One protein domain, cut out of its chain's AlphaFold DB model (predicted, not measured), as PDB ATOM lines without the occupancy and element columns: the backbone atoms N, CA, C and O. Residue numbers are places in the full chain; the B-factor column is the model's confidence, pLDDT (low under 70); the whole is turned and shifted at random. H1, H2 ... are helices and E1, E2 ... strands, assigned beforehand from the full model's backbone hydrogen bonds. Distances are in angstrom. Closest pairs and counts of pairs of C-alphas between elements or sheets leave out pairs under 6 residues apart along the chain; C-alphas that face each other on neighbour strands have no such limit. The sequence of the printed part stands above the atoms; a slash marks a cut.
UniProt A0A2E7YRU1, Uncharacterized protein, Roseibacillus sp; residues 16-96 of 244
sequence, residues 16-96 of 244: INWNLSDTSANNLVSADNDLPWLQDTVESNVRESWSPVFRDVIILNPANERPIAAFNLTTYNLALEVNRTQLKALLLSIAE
ATOM      1  N   ILE A  16       7.567  -8.047 -34.638       88.69
ATOM      2  CA  ILE A  16       6.526  -8.856 -33.994       88.69
ATOM      3  C   ILE A  16       6.583  -8.577 -32.496       88.69
ATOM      4  O   ILE A  16       7.660  -8.608 -31.890       88.69
ATOM      5  N   ASN A  17       5.440  -8.262 -31.891       87.38
ATOM      6  CA  ASN A  17       5.388  -8.057 -30.449       87.38
ATOM      7  C   ASN A  17       5.387  -9.394 -29.696       87.38
ATOM      8  O   ASN A  17       4.995 -10.420 -30.223       87.38
ATOM      9  N   TRP A  18       5.842  -9.394 -28.447       82.44
ATOM     10  CA  TRP A  18       5.835 -10.593 -27.607       82.44
ATOM     11  C   TRP A  18       4.832 -10.400 -26.473       82.44
ATOM     12  O   TRP A  18       5.220 -10.197 -25.323       82.44
ATOM     13  N   ASN A  19       3.538 -10.390 -26.810       81.12
ATOM     14  CA  ASN A  19       2.504 -10.023 -25.839       81.12
ATOM     15  C   ASN A  19       1.166 -10.783 -25.957       81.12
ATOM     16  O   ASN A  19       0.188 -10.318 -25.388       81.12
ATOM     17  N   LEU A  20       1.099 -11.932 -26.654       82.56
ATOM     18  CA  LEU A  20      -0.047 -12.872 -26.638       82.56
ATOM     19  C   LEU A  20      -1.437 -12.189 -26.676       82.56
ATOM     20  O   LEU A  20      -2.244 -12.333 -25.759       82.56
ATOM     21  N   SER A  21      -1.703 -11.429 -27.740       87.25
ATOM     22  CA  SER A  21      -2.914 -10.619 -27.986       87.25
ATOM     23  C   SER A  21      -3.071  -9.315 -27.183       87.25
ATOM     24  O   SER A  21      -4.024  -8.574 -27.434       87.25
ATOM     25  N   ASP A  22      -2.165  -8.961 -26.266       88.12
ATOM     26  CA  ASP A  22      -2.188  -7.638 -25.629       88.12
ATOM     27  C   ASP A  22      -1.605  -6.562 -26.564       88.12
ATOM     28  O   ASP A  22      -0.413  -6.530 -26.885       88.12
ATOM     29  N   THR A  23      -2.492  -5.661 -26.990       89.56
ATOM     30  CA  THR A  23      -2.251  -4.589 -27.966       89.56
ATOM     31  C   THR A  23      -1.870  -3.251 -27.328       89.56
ATOM     32  O   THR A  23      -1.602  -2.284 -28.047       89.56
ATOM     33  N   SER A  24      -1.833  -3.162 -25.992       89.25
ATOM     34  CA  SER A  24      -1.714  -1.898 -25.246       89.25
ATOM     35  C   SER A  24      -0.480  -1.062 -25.608       89.25
ATOM     36  O   SER A  24      -0.533   0.168 -25.558       89.25
ATOM     37  N   ALA A  25       0.612  -1.711 -26.022       86.75
ATOM     38  CA  ALA A  25       1.869  -1.064 -26.386       86.75
ATOM     39  C   ALA A  25       2.052  -0.817 -27.896       86.75
ATOM     40  O   ALA A  25       3.019  -0.158 -28.276       86.75
ATOM     41  N   ASN A  26       1.152  -1.292 -28.766       88.69
ATOM     42  CA  ASN A  26       1.355  -1.214 -30.221       88.69
ATOM     43  C   ASN A  26       1.500   0.225 -30.714       88.69
ATOM     44  O   ASN A  26       2.429   0.523 -31.458       88.69
ATOM     45  N   ASN A  27       0.645   1.129 -30.224       88.94
ATOM     46  CA  ASN A  27       0.689   2.543 -30.600       88.94
ATOM     47  C   ASN A  27       2.018   3.215 -30.226       88.94
ATOM     48  O   ASN A  27       2.414   4.169 -30.880       88.94
ATOM     49  N   LEU A  28       2.709   2.740 -29.184       87.94
ATOM     50  CA  LEU A  28       4.001   3.302 -28.778       87.94
ATOM     51  C   LEU A  28       5.123   2.905 -29.741       87.94
ATOM     52  O   LEU A  28       6.075   3.659 -29.908       87.94
ATOM     53  N   VAL A  29       5.020   1.723 -30.349       82.69
ATOM     54  CA  VAL A  29       6.022   1.220 -31.294       82.69
ATOM     55  C   VAL A  29       5.766   1.764 -32.700       82.69
ATOM     56  O   VAL A  29       6.727   2.084 -33.393       82.69
ATOM     57  N   SER A  30       4.500   1.921 -33.101       84.75
ATOM     58  CA  SER A  30       4.125   2.330 -34.461       84.75
ATOM     59  C   SER A  30       4.017   3.841 -34.692       84.75
ATOM     60  O   SER A  30       4.007   4.250 -35.846       84.75
ATOM     61  N   ALA A  31       3.942   4.675 -33.644       84.12
ATOM     62  CA  ALA A  31       3.639   6.109 -33.787       84.12
ATOM     63  C   ALA A  31       4.616   6.899 -34.677       84.12
ATOM     64  O   ALA A  31       4.199   7.898 -35.250       84.12
ATOM     65  N   ASP A  32       5.863   6.445 -34.827       83.69
ATOM     66  CA  ASP A  32       6.902   7.111 -35.627       83.69
ATOM     67  C   ASP A  32       7.878   6.097 -36.271       83.69
ATOM     68  O   ASP A  32       9.055   6.394 -36.475       83.69
ATOM     69  N   ASN A  33       7.420   4.869 -36.540       80.00
ATOM     70  CA  ASN A  33       8.228   3.837 -37.200       80.00
ATOM     71  C   ASN A  33       7.594   3.392 -38.515       80.00
ATOM     72  O   ASN A  33       6.418   3.043 -38.558       80.00
ATOM     73  N   ASP A  34       8.430   3.294 -39.548       82.44
ATOM     74  CA  ASP A  34       8.046   2.774 -40.866       82.44
ATOM     75  C   ASP A  34       8.131   1.240 -40.953       82.44
ATOM     76  O   ASP A  34       7.757   0.651 -41.966       82.44
ATOM     77  N   LEU A  35       8.646   0.580 -39.910       83.69
ATOM     78  CA  LEU A  35       8.715  -0.876 -39.862       83.69
ATOM     79  C   LEU A  35       7.304  -1.465 -39.728       83.69
ATOM     80  O   LEU A  35       6.606  -1.135 -38.763       83.69
ATOM     81  N   PRO A  36       6.897  -2.377 -40.633       85.38
ATOM     82  CA  PRO A  36       5.697  -3.175 -40.448       85.38
ATOM     83  C   PRO A  36       5.682  -3.831 -39.062       85.38
ATOM     84  O   PRO A  36       6.710  -4.315 -38.579       85.38
ATOM     85  N   TRP A  37       4.513  -3.843 -38.423       86.56
ATOM     86  CA  TRP A  37       4.331  -4.350 -37.064       86.56
ATOM     87  C   TRP A  37       3.191  -5.360 -37.019       86.56
ATOM     88  O   TRP A  37       2.046  -5.025 -37.330       86.56
ATOM     89  N   LEU A  38       3.502  -6.587 -36.612       87.25
ATOM     90  CA  LEU A  38       2.545  -7.669 -36.436       87.25
ATOM     91  C   LEU A  38       2.266  -7.899 -34.948       87.25
ATOM     92  O   LEU A  38       3.175  -7.970 -34.116       87.25
ATOM     93  N   GLN A  39       0.984  -8.039 -34.623       89.50
ATOM     94  CA  GLN A  39       0.534  -8.469 -33.305       89.50
ATOM     95  C   GLN A  39       0.620  -9.995 -33.212       89.50
ATOM     96  O   GLN A  39      -0.093 -10.697 -33.926       89.50
ATOM     97  N   ASP A  40       1.424 -10.492 -32.281       89.12
ATOM     98  CA  ASP A  40       1.404 -11.882 -31.836       89.12
ATOM     99  C   ASP A  40       0.117 -12.152 -31.052       89.12
ATOM    100  O   ASP A  40      -0.272 -11.361 -30.182       89.12
ATOM    101  N   THR A  41      -0.568 -13.247 -31.369       89.62
ATOM    102  CA  THR A  41      -1.874 -13.583 -30.783       89.62
ATOM    103  C   THR A  41      -1.851 -14.967 -30.154       89.62
ATOM    104  O   THR A  41      -0.957 -15.765 -30.413       89.62
ATOM    105  N   VAL A  42      -2.841 -15.274 -29.318       88.62
ATOM    106  CA  VAL A  42      -2.986 -16.620 -28.740       88.62
ATOM    107  C   VAL A  42      -3.235 -17.663 -29.838       88.62
ATOM    108  O   VAL A  42      -2.742 -18.783 -29.750       88.62
ATOM    109  N   GLU A  43      -3.973 -17.290 -30.883       86.56
ATOM    110  CA  GLU A  43      -4.307 -18.142 -32.026       86.56
ATOM    111  C   GLU A  43      -3.141 -18.311 -33.011       86.56
ATOM    112  O   GLU A  43      -3.047 -19.324 -33.701       86.56
ATOM    113  N   SER A  44      -2.258 -17.320 -33.103       83.31
ATOM    114  CA  SER A  44      -1.079 -17.317 -33.972       83.31
ATOM    115  C   SER A  44       0.118 -16.839 -33.162       83.31
ATOM    116  O   SER A  44       0.486 -15.664 -33.204       83.31
ATOM    117  N   ASN A  45       0.651 -17.782 -32.383       86.31
ATOM    118  CA  ASN A  45       1.654 -17.571 -31.351       86.31
ATOM    119  C   ASN A  45       3.057 -17.887 -31.891       86.31
ATOM    120  O   ASN A  45       3.509 -19.036 -31.891       86.31
ATOM    121  N   VAL A  46       3.766 -16.853 -32.338       80.88
ATOM    122  CA  VAL A  46       5.132 -16.964 -32.872       80.88
ATOM    123  C   VAL A  46       6.104 -17.442 -31.795       80.88
ATOM    124  O   VAL A  46       7.073 -18.140 -32.098       80.88
ATOM    125  N   ARG A  47       5.839 -17.126 -30.521       78.88
ATOM    126  CA  ARG A  47       6.695 -17.553 -29.410       78.88
ATOM    127  C   ARG A  47       6.761 -19.074 -29.302       78.88
ATOM    128  O   ARG A  47       7.840 -19.610 -29.082       78.88
ATOM    129  N   GLU A  48       5.630 -19.760 -29.422       81.94
ATOM    130  CA  GLU A  48       5.608 -21.226 -29.386       81.94
ATOM    131  C   GLU A  48       6.182 -21.823 -30.668       81.94
ATOM    132  O   GLU A  48       7.010 -22.730 -30.599       81.94
ATOM    133  N   SER A  49       5.812 -21.267 -31.822       82.50
ATOM    134  CA  SER A  49       6.221 -21.800 -33.122       82.50
ATOM    135  C   SER A  49       7.725 -21.687 -33.374       82.50
ATOM    136  O   SER A  49       8.327 -22.620 -33.894       82.50
ATOM    137  N   TRP A  50       8.345 -20.552 -33.038       84.88
ATOM    138  CA  TRP A  50       9.750 -20.273 -33.374       84.88
ATOM    139  C   TRP A  50      10.679 -20.293 -32.156       84.88
ATOM    140  O   TRP A  50      11.896 -20.250 -32.317       84.88
ATOM    141  N   SER A  51      10.129 -20.364 -30.938       87.38
ATOM    142  CA  SER A  51      10.891 -20.357 -29.680       87.38
ATOM    143  C   SER A  51      11.971 -19.254 -29.581       87.38
ATOM    144  O   SER A  51      13.095 -19.544 -29.162       87.38
ATOM    145  N   PRO A  52      11.671 -17.984 -29.933       89.12
ATOM    146  CA  PRO A  52      12.651 -16.905 -29.896       89.12
ATOM    147  C   PRO A  52      13.049 -16.535 -28.459       89.12
ATOM    148  O   PRO A  52      12.262 -16.634 -27.508       89.12
ATOM    149  N   VAL A  53      14.268 -16.024 -28.303       91.00
ATOM    150  CA  VAL A  53      14.763 -15.378 -27.083       91.00
ATOM    151  C   VAL A  53      14.502 -13.870 -27.152       91.00
ATOM    152  O   VAL A  53      14.280 -13.283 -28.211       91.00
ATOM    153  N   PHE A  54      14.468 -13.209 -25.989       89.50
ATOM    154  CA  PHE A  54      14.147 -11.785 -25.899       89.50
ATOM    155  C   PHE A  54      15.068 -10.952 -26.791       89.50
ATOM    156  O   PHE A  54      16.290 -10.946 -26.610       89.50
ATOM    157  N   ARG A  55      14.436 -10.215 -27.716       91.38
ATOM    158  CA  ARG A  55      15.070  -9.382 -28.746       91.38
ATOM    159  C   ARG A  55      15.889 -10.154 -29.782       91.38
ATOM    160  O   ARG A  55      16.897  -9.633 -30.255       91.38
ATOM    161  N   ASP A  56      15.478 -11.361 -30.137       94.00
ATOM    162  CA  ASP A  56      15.997 -12.001 -31.340       94.00
ATOM    163  C   ASP A  56      15.510 -11.283 -32.600       94.00
ATOM    164  O   ASP A  56      14.328 -10.978 -32.751       94.00
ATOM    165  N   VAL A  57      16.442 -11.044 -33.519       94.56
ATOM    166  CA  VAL A  57      16.138 -10.891 -34.940       94.56
ATOM    167  C   VAL A  57      16.235 -12.283 -35.544       94.56
ATOM    168  O   VAL A  57      17.335 -12.825 -35.655       94.56
ATOM    169  N   ILE A  58      15.093 -12.873 -35.880       92.94
ATOM    170  CA  ILE A  58      15.026 -14.162 -36.570       92.94
ATOM    171  C   ILE A  58      15.149 -13.905 -38.071       92.94
ATOM    172  O   ILE A  58      14.447 -13.051 -38.609       92.94
ATOM    173  N   ILE A  59      16.056 -14.621 -38.727       91.00
ATOM    174  CA  ILE A  59      16.333 -14.488 -40.156       91.00
ATOM    175  C   ILE A  59      15.896 -15.782 -40.835       91.00
ATOM    176  O   ILE A  59      16.310 -16.874 -40.429       91.00
ATOM    177  N   LEU A  60      15.035 -15.646 -41.840       86.31
ATOM    178  CA  LEU A  60      14.532 -16.758 -42.640       86.31
ATOM    179  C   LEU A  60      15.484 -17.065 -43.803       86.31
ATOM    180  O   LEU A  60      16.333 -16.240 -44.142       86.31
ATOM    181  N   ASN A  61      15.340 -18.243 -44.410       79.81
ATOM    182  CA  ASN A  61      15.969 -18.540 -45.701       79.81
ATOM    183  C   ASN A  61      15.488 -17.548 -46.792       79.81
ATOM    184  O   ASN A  61      14.438 -16.920 -46.621       79.81
ATOM    185  N   PRO A  62      16.204 -17.405 -47.927       77.19
ATOM    186  CA  PRO A  62      15.773 -16.574 -49.061       77.19
ATOM    187  C   PRO A  62      14.327 -16.793 -49.512       77.19
ATOM    188  O   PRO A  62      13.658 -15.876 -49.990       77.19
ATOM    189  N   ALA A  63      13.846 -18.023 -49.355       72.75
ATOM    190  CA  ALA A  63      12.506 -18.435 -49.717       72.75
ATOM    191  C   ALA A  63      11.458 -18.177 -48.615       72.75
ATOM    192  O   ALA A  63      10.300 -18.513 -48.797       72.75
ATOM    193  N   ASN A  64      11.808 -17.519 -47.503       77.94
ATOM    194  CA  ASN A  64      10.912 -17.173 -46.389       77.94
ATOM    195  C   ASN A  64      10.112 -18.354 -45.793       77.94
ATOM    196  O   ASN A  64       9.032 -18.139 -45.239       77.94
ATOM    197  N   GLU A  65      10.630 -19.577 -45.888       74.12
ATOM    198  CA  GLU A  65       9.979 -20.812 -45.437       74.12
ATOM    199  C   GLU A  65      10.329 -21.183 -43.997       74.12
ATOM    200  O   GLU A  65       9.466 -21.602 -43.221       74.12
ATOM    201  N   ARG A  66      11.588 -20.991 -43.588       78.50
ATOM    202  CA  ARG A  66      12.039 -21.386 -42.244       78.50
ATOM    203  C   ARG A  66      13.116 -20.473 -41.661       78.50
ATOM    204  O   ARG A  66      13.924 -19.931 -42.417       78.50
ATOM    205  N   PRO A  67      13.189 -20.338 -40.323       87.00
ATOM    206  CA  PRO A  67      14.318 -19.708 -39.645       87.00
ATOM    207  C   PRO A  67      15.625 -20.455 -39.913       87.00
ATOM    208  O   PRO A  67      15.687 -21.668 -39.714       87.00
ATOM    209  N   ILE A  68      16.681 -19.735 -40.294       87.44
ATOM    210  CA  ILE A  68      18.029 -20.311 -40.462       87.44
ATOM    211  C   ILE A  68      19.091 -19.628 -39.596       87.44
ATOM    212  O   ILE A  68      20.154 -20.198 -39.357       87.44
ATOM    213  N   ALA A  69      18.809 -18.428 -39.083       92.00
ATOM    214  CA  ALA A  69      19.701 -17.731 -38.167       92.00
ATOM    215  C   ALA A  69      18.936 -16.859 -37.166       92.00
ATOM    216  O   ALA A  69      17.794 -16.456 -37.392       92.00
ATOM    217  N   ALA A  70      19.601 -16.537 -36.058       94.19
ATOM    218  CA  ALA A  70      19.115 -15.593 -35.063       94.19
ATOM    219  C   ALA A  70      20.235 -14.624 -34.659       94.19
ATOM    220  O   ALA A  70      21.381 -15.028 -34.447       94.19
ATOM    221  N   PHE A  71      19.897 -13.343 -34.521       96.88
ATOM    222  CA  PHE A  71      20.808 -12.295 -34.071       96.88
ATOM    223  C   PHE A  71      20.208 -11.568 -32.862       96.88
ATOM    224  O   PHE A  71      19.276 -10.774 -32.986       96.88
ATOM    225  N   ASN A  72      20.725 -11.855 -31.666       96.81
ATOM    226  CA  ASN A  72      20.129 -11.368 -30.423       96.81
ATOM    227  C   ASN A  72      20.590  -9.941 -30.066       96.81
ATOM    228  O   ASN A  72      21.770  -9.706 -29.788       96.81
ATOM    229  N   LEU A  73      19.653  -8.992 -29.980       96.19
ATOM    230  CA  LEU A  73      19.953  -7.576 -29.716       96.19
ATOM    231  C   LEU A  73      20.209  -7.248 -28.237       96.19
ATOM    232  O   LEU A  73      20.538  -6.104 -27.913       96.19
ATOM    233  N   THR A  74      20.042  -8.210 -27.326       96.00
ATOM    234  CA  THR A  74      20.524  -8.076 -25.940       96.00
ATOM    235  C   THR A  74      22.044  -8.231 -25.903       96.00
ATOM    236  O   THR A  74      22.722  -7.470 -25.215       96.00
ATOM    237  N   THR A  75      22.582  -9.159 -26.695       97.00
ATOM    238  CA  THR A  75      24.028  -9.368 -26.865       97.00
ATOM    239  C   THR A  75      24.644  -8.324 -27.799       97.00
ATOM    240  O   THR A  75      25.672  -7.726 -27.480       97.00
ATOM    241  N   TYR A  76      24.001  -8.064 -28.940       97.06
ATOM    242  CA  TYR A  76      24.523  -7.206 -30.003       97.06
ATOM    243  C   TYR A  76      23.737  -5.896 -30.113       97.06
ATOM    244  O   TYR A  76      22.825  -5.736 -30.923       97.06
ATOM    245  N   ASN A  77      24.111  -4.914 -29.293       97.00
ATOM    246  CA  ASN A  77      23.475  -3.598 -29.287       97.00
ATOM    247  C   ASN A  77      23.657  -2.852 -30.627       97.00
ATOM    248  O   ASN A  77      24.779  -2.475 -30.976       97.00
ATOM    249  N   LEU A  78      22.555  -2.558 -31.325       95.81
ATOM    250  CA  LEU A  78      22.551  -1.839 -32.609       95.81
ATOM    251  C   LEU A  78      22.948  -0.357 -32.513       95.81
ATOM    252  O   LEU A  78      23.154   0.279 -33.545       95.81
ATOM    253  N   ALA A  79      23.113   0.208 -31.313       96.81
ATOM    254  CA  ALA A  79      23.732   1.526 -31.151       96.81
ATOM    255  C   ALA A  79      25.206   1.527 -31.602       96.81
ATOM    256  O   ALA A  79      25.719   2.556 -32.050       96.81
ATOM    257  N   LEU A  80      25.876   0.371 -31.549       98.00
ATOM    258  CA  LEU A  80      27.253   0.205 -32.001       98.00
ATOM    259  C   LEU A  80      27.298  -0.095 -33.503       98.00
ATOM    260  O   LEU A  80      26.618  -0.995 -33.991       98.00
ATOM    261  N   GLU A  81      28.145   0.634 -34.232       98.06
ATOM    262  CA  GLU A  81      28.292   0.478 -35.685       98.06
ATOM    263  C   GLU A  81      28.730  -0.928 -36.088       98.06
ATOM    264  O   GLU A  81      28.161  -1.500 -37.011       98.06
ATOM    265  N   VAL A  82      29.661  -1.520 -35.337       97.75
ATOM    266  CA  VAL A  82      30.145  -2.883 -35.588       97.75
ATOM    267  C   VAL A  82      29.008  -3.910 -35.617       97.75
ATOM    268  O   VAL A  82      28.977  -4.755 -36.504       97.75
ATOM    269  N   ASN A  83      28.021  -3.787 -34.723       98.06
ATOM    270  CA  ASN A  83      26.895  -4.718 -34.655       98.06
ATOM    271  C   ASN A  83      25.904  -4.495 -35.805       98.06
ATOM    272  O   ASN A  83      25.354  -5.459 -36.331       98.06
ATOM    273  N   ARG A  84      25.704  -3.242 -36.244       96.75
ATOM    274  CA  ARG A  84      24.895  -2.947 -37.441       96.75
ATOM    275  C   ARG A  84      25.533  -3.532 -38.696       96.75
ATOM    276  O   ARG A  84      24.836  -4.125 -39.510       96.75
ATOM    277  N   THR A  85      26.849  -3.388 -38.834       96.62
ATOM    278  CA  THR A  85      27.603  -3.951 -39.957       96.62
ATOM    279  C   THR A  85      27.541  -5.475 -39.959       96.62
ATOM    280  O   THR A  85      27.329  -6.062 -41.013       96.62
ATOM    281  N   GLN A  86      27.653  -6.115 -38.791       96.88
ATOM    282  CA  GLN A  86      27.515  -7.568 -38.661       96.88
ATOM    283  C   GLN A  86      26.116  -8.059 -39.041       96.88
ATOM    284  O   GLN A  86      26.008  -8.968 -39.857       96.88
ATOM    285  N   LEU A  87      25.055  -7.437 -38.511       95.94
ATOM    286  CA  LEU A  87      23.685  -7.805 -38.873       95.94
ATOM    287  C   LEU A  87      23.438  -7.605 -40.372       95.94
ATOM    288  O   LEU A  87      22.887  -8.483 -41.022       95.94
ATOM    289  N   LYS A  88      23.889  -6.481 -40.942       92.81
ATOM    290  CA  LYS A  88      23.765  -6.227 -42.382       92.81
ATOM    291  C   LYS A  88      24.492  -7.285 -43.211       92.81
ATOM    292  O   LYS A  88      23.925  -7.764 -44.183       92.81
ATOM    293  N   ALA A  89      25.723  -7.636 -42.846       91.25
ATOM    294  CA  ALA A  89      26.485  -8.663 -43.550       91.25
ATOM    295  C   ALA A  89      25.782 -10.026 -43.487       91.25
ATOM    296  O   ALA A  89      25.679 -10.683 -44.513       91.25
ATOM    297  N   LEU A  90      25.241 -10.394 -42.321       91.81
ATOM    298  CA  LEU A  90      24.482 -11.631 -42.137       91.81
ATOM    299  C   LEU A  90      23.199 -11.661 -42.981       91.81
ATOM    300  O   LEU A  90      22.903 -12.671 -43.609       91.81
ATOM    301  N   LEU A  91      22.445 -10.558 -43.017       90.62
ATOM    302  CA  LEU A  91      21.241 -10.457 -43.845       90.62
ATOM    303  C   LEU A  91      21.572 -10.573 -45.337       90.62
ATOM    304  O   LEU A  91      20.855 -11.252 -46.060       90.62
ATOM    305  N   LEU A  92      22.650  -9.929 -45.793       85.81
ATOM    306  CA  LEU A  92      23.071  -9.986 -47.194       85.81
ATOM    307  C   LEU A  92      23.576 -11.374 -47.587       85.81
ATOM    308  O   LEU A  92      23.178 -11.864 -48.634       85.81
ATOM    309  N   SER A  93      24.391 -12.019 -46.746       83.31
ATOM    310  CA  SER A  93      24.884 -13.369 -47.034       83.31
ATOM    311  C   SER A  93      23.757 -14.395 -47.071       83.31
ATOM    312  O   SER A  93      23.812 -15.328 -47.851       83.31
ATOM    313  N   ILE A  94      22.739 -14.231 -46.221       83.38
ATOM    314  CA  ILE A  94      21.583 -15.129 -46.206       83.38
ATOM    315  C   ILE A  94      20.650 -14.858 -47.378       83.38
ATOM    316  O   ILE A  94      20.040 -15.793 -47.859       83.38
ATOM    317  N   ALA A  95      20.504 -13.611 -47.827       79.56
ATOM    318  CA  ALA A  95      19.610 -13.272 -48.934       79.56
ATOM    319  C   ALA A  95      20.112 -13.764 -50.305       79.56
ATOM    320  O   ALA A  95      19.391 -13.626 -51.296       79.56
ATOM    321  N   GLU A  96      21.331 -14.298 -50.384       75.38
ATOM    322  CA  GLU A  96      21.840 -14.968 -51.576       75.38
ATOM    323  C   GLU A  96      21.155 -16.328 -51.739       75.38
ATOM    324  O   GLU A  96      21.114 -17.143 -50.820       75.38
TER     325      GLU A  96
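What this domain is: This is residues 16 to 96 of the 244 residues of an uncharacterized protein of Roseibacillus sp (UniProt A0A2E7YRU1). A two-stranded hairpin, E1 and E2, stands in the middle, with the long helix H3 over one of its faces and a loosely looped stretch, residues 16 to 50, with the short helices H1 and H2, on the far side from H3. Residues 30 to 35 stick out from that loop. The printed part has 81 residues; along it come H1, H2, E1, E2 and H3, and the strands are antiparallel, in the order E1 - E2. The class is mixed, helices and strands, with under half of the residues in named elements. The whole is only just compact, close to loose, with a radius of gyration of the C-alphas of 13.9 A and spans of 34 by 28 by 22 A.

How they stand to each other: H1, residues 26 to 30, is apart from H2, residues 46 to 50. The closest C-alphas of H2 and E2, residues 67 to 72, are those of Trp 50 and Pro 67, 7.8 A apart. E1, residues 56 to 60, and E2 form an antiparallel hairpin at 157 degrees, with N 57 and O 71 at 2.9 A and N 71 and O 57 at 2.8 A, within hydrogen-bond range. The closest C-alphas of E2 and H3, residues 81 to 94, are those of Phe 71 and Leu 87, 7.2 A apart; those of E1 and H3 are of Ile 59 and Leu 91, 7.3 A apart. H1 and H2 are both apart from H3. In H1, H2 and H3 every O i to N i+4 pair is within hydrogen-bond range.

Where its parts are: H1 begins at C-alpha 26 (1.355, -1.214, -30.221). E1 is 12.3 A long and E2 13.7 A. H3 is 20.0 A long and ends at C-alpha 94 (21.583, -15.129, -46.206).

The domain as a whole: The two C-alphas farthest apart, of Glu 43 and Val 82, are 37.8 A apart. The link from H1 to H2 is long, with 15 residues. The printed part has no cut, and no printed residue is under 70 in pLDDT.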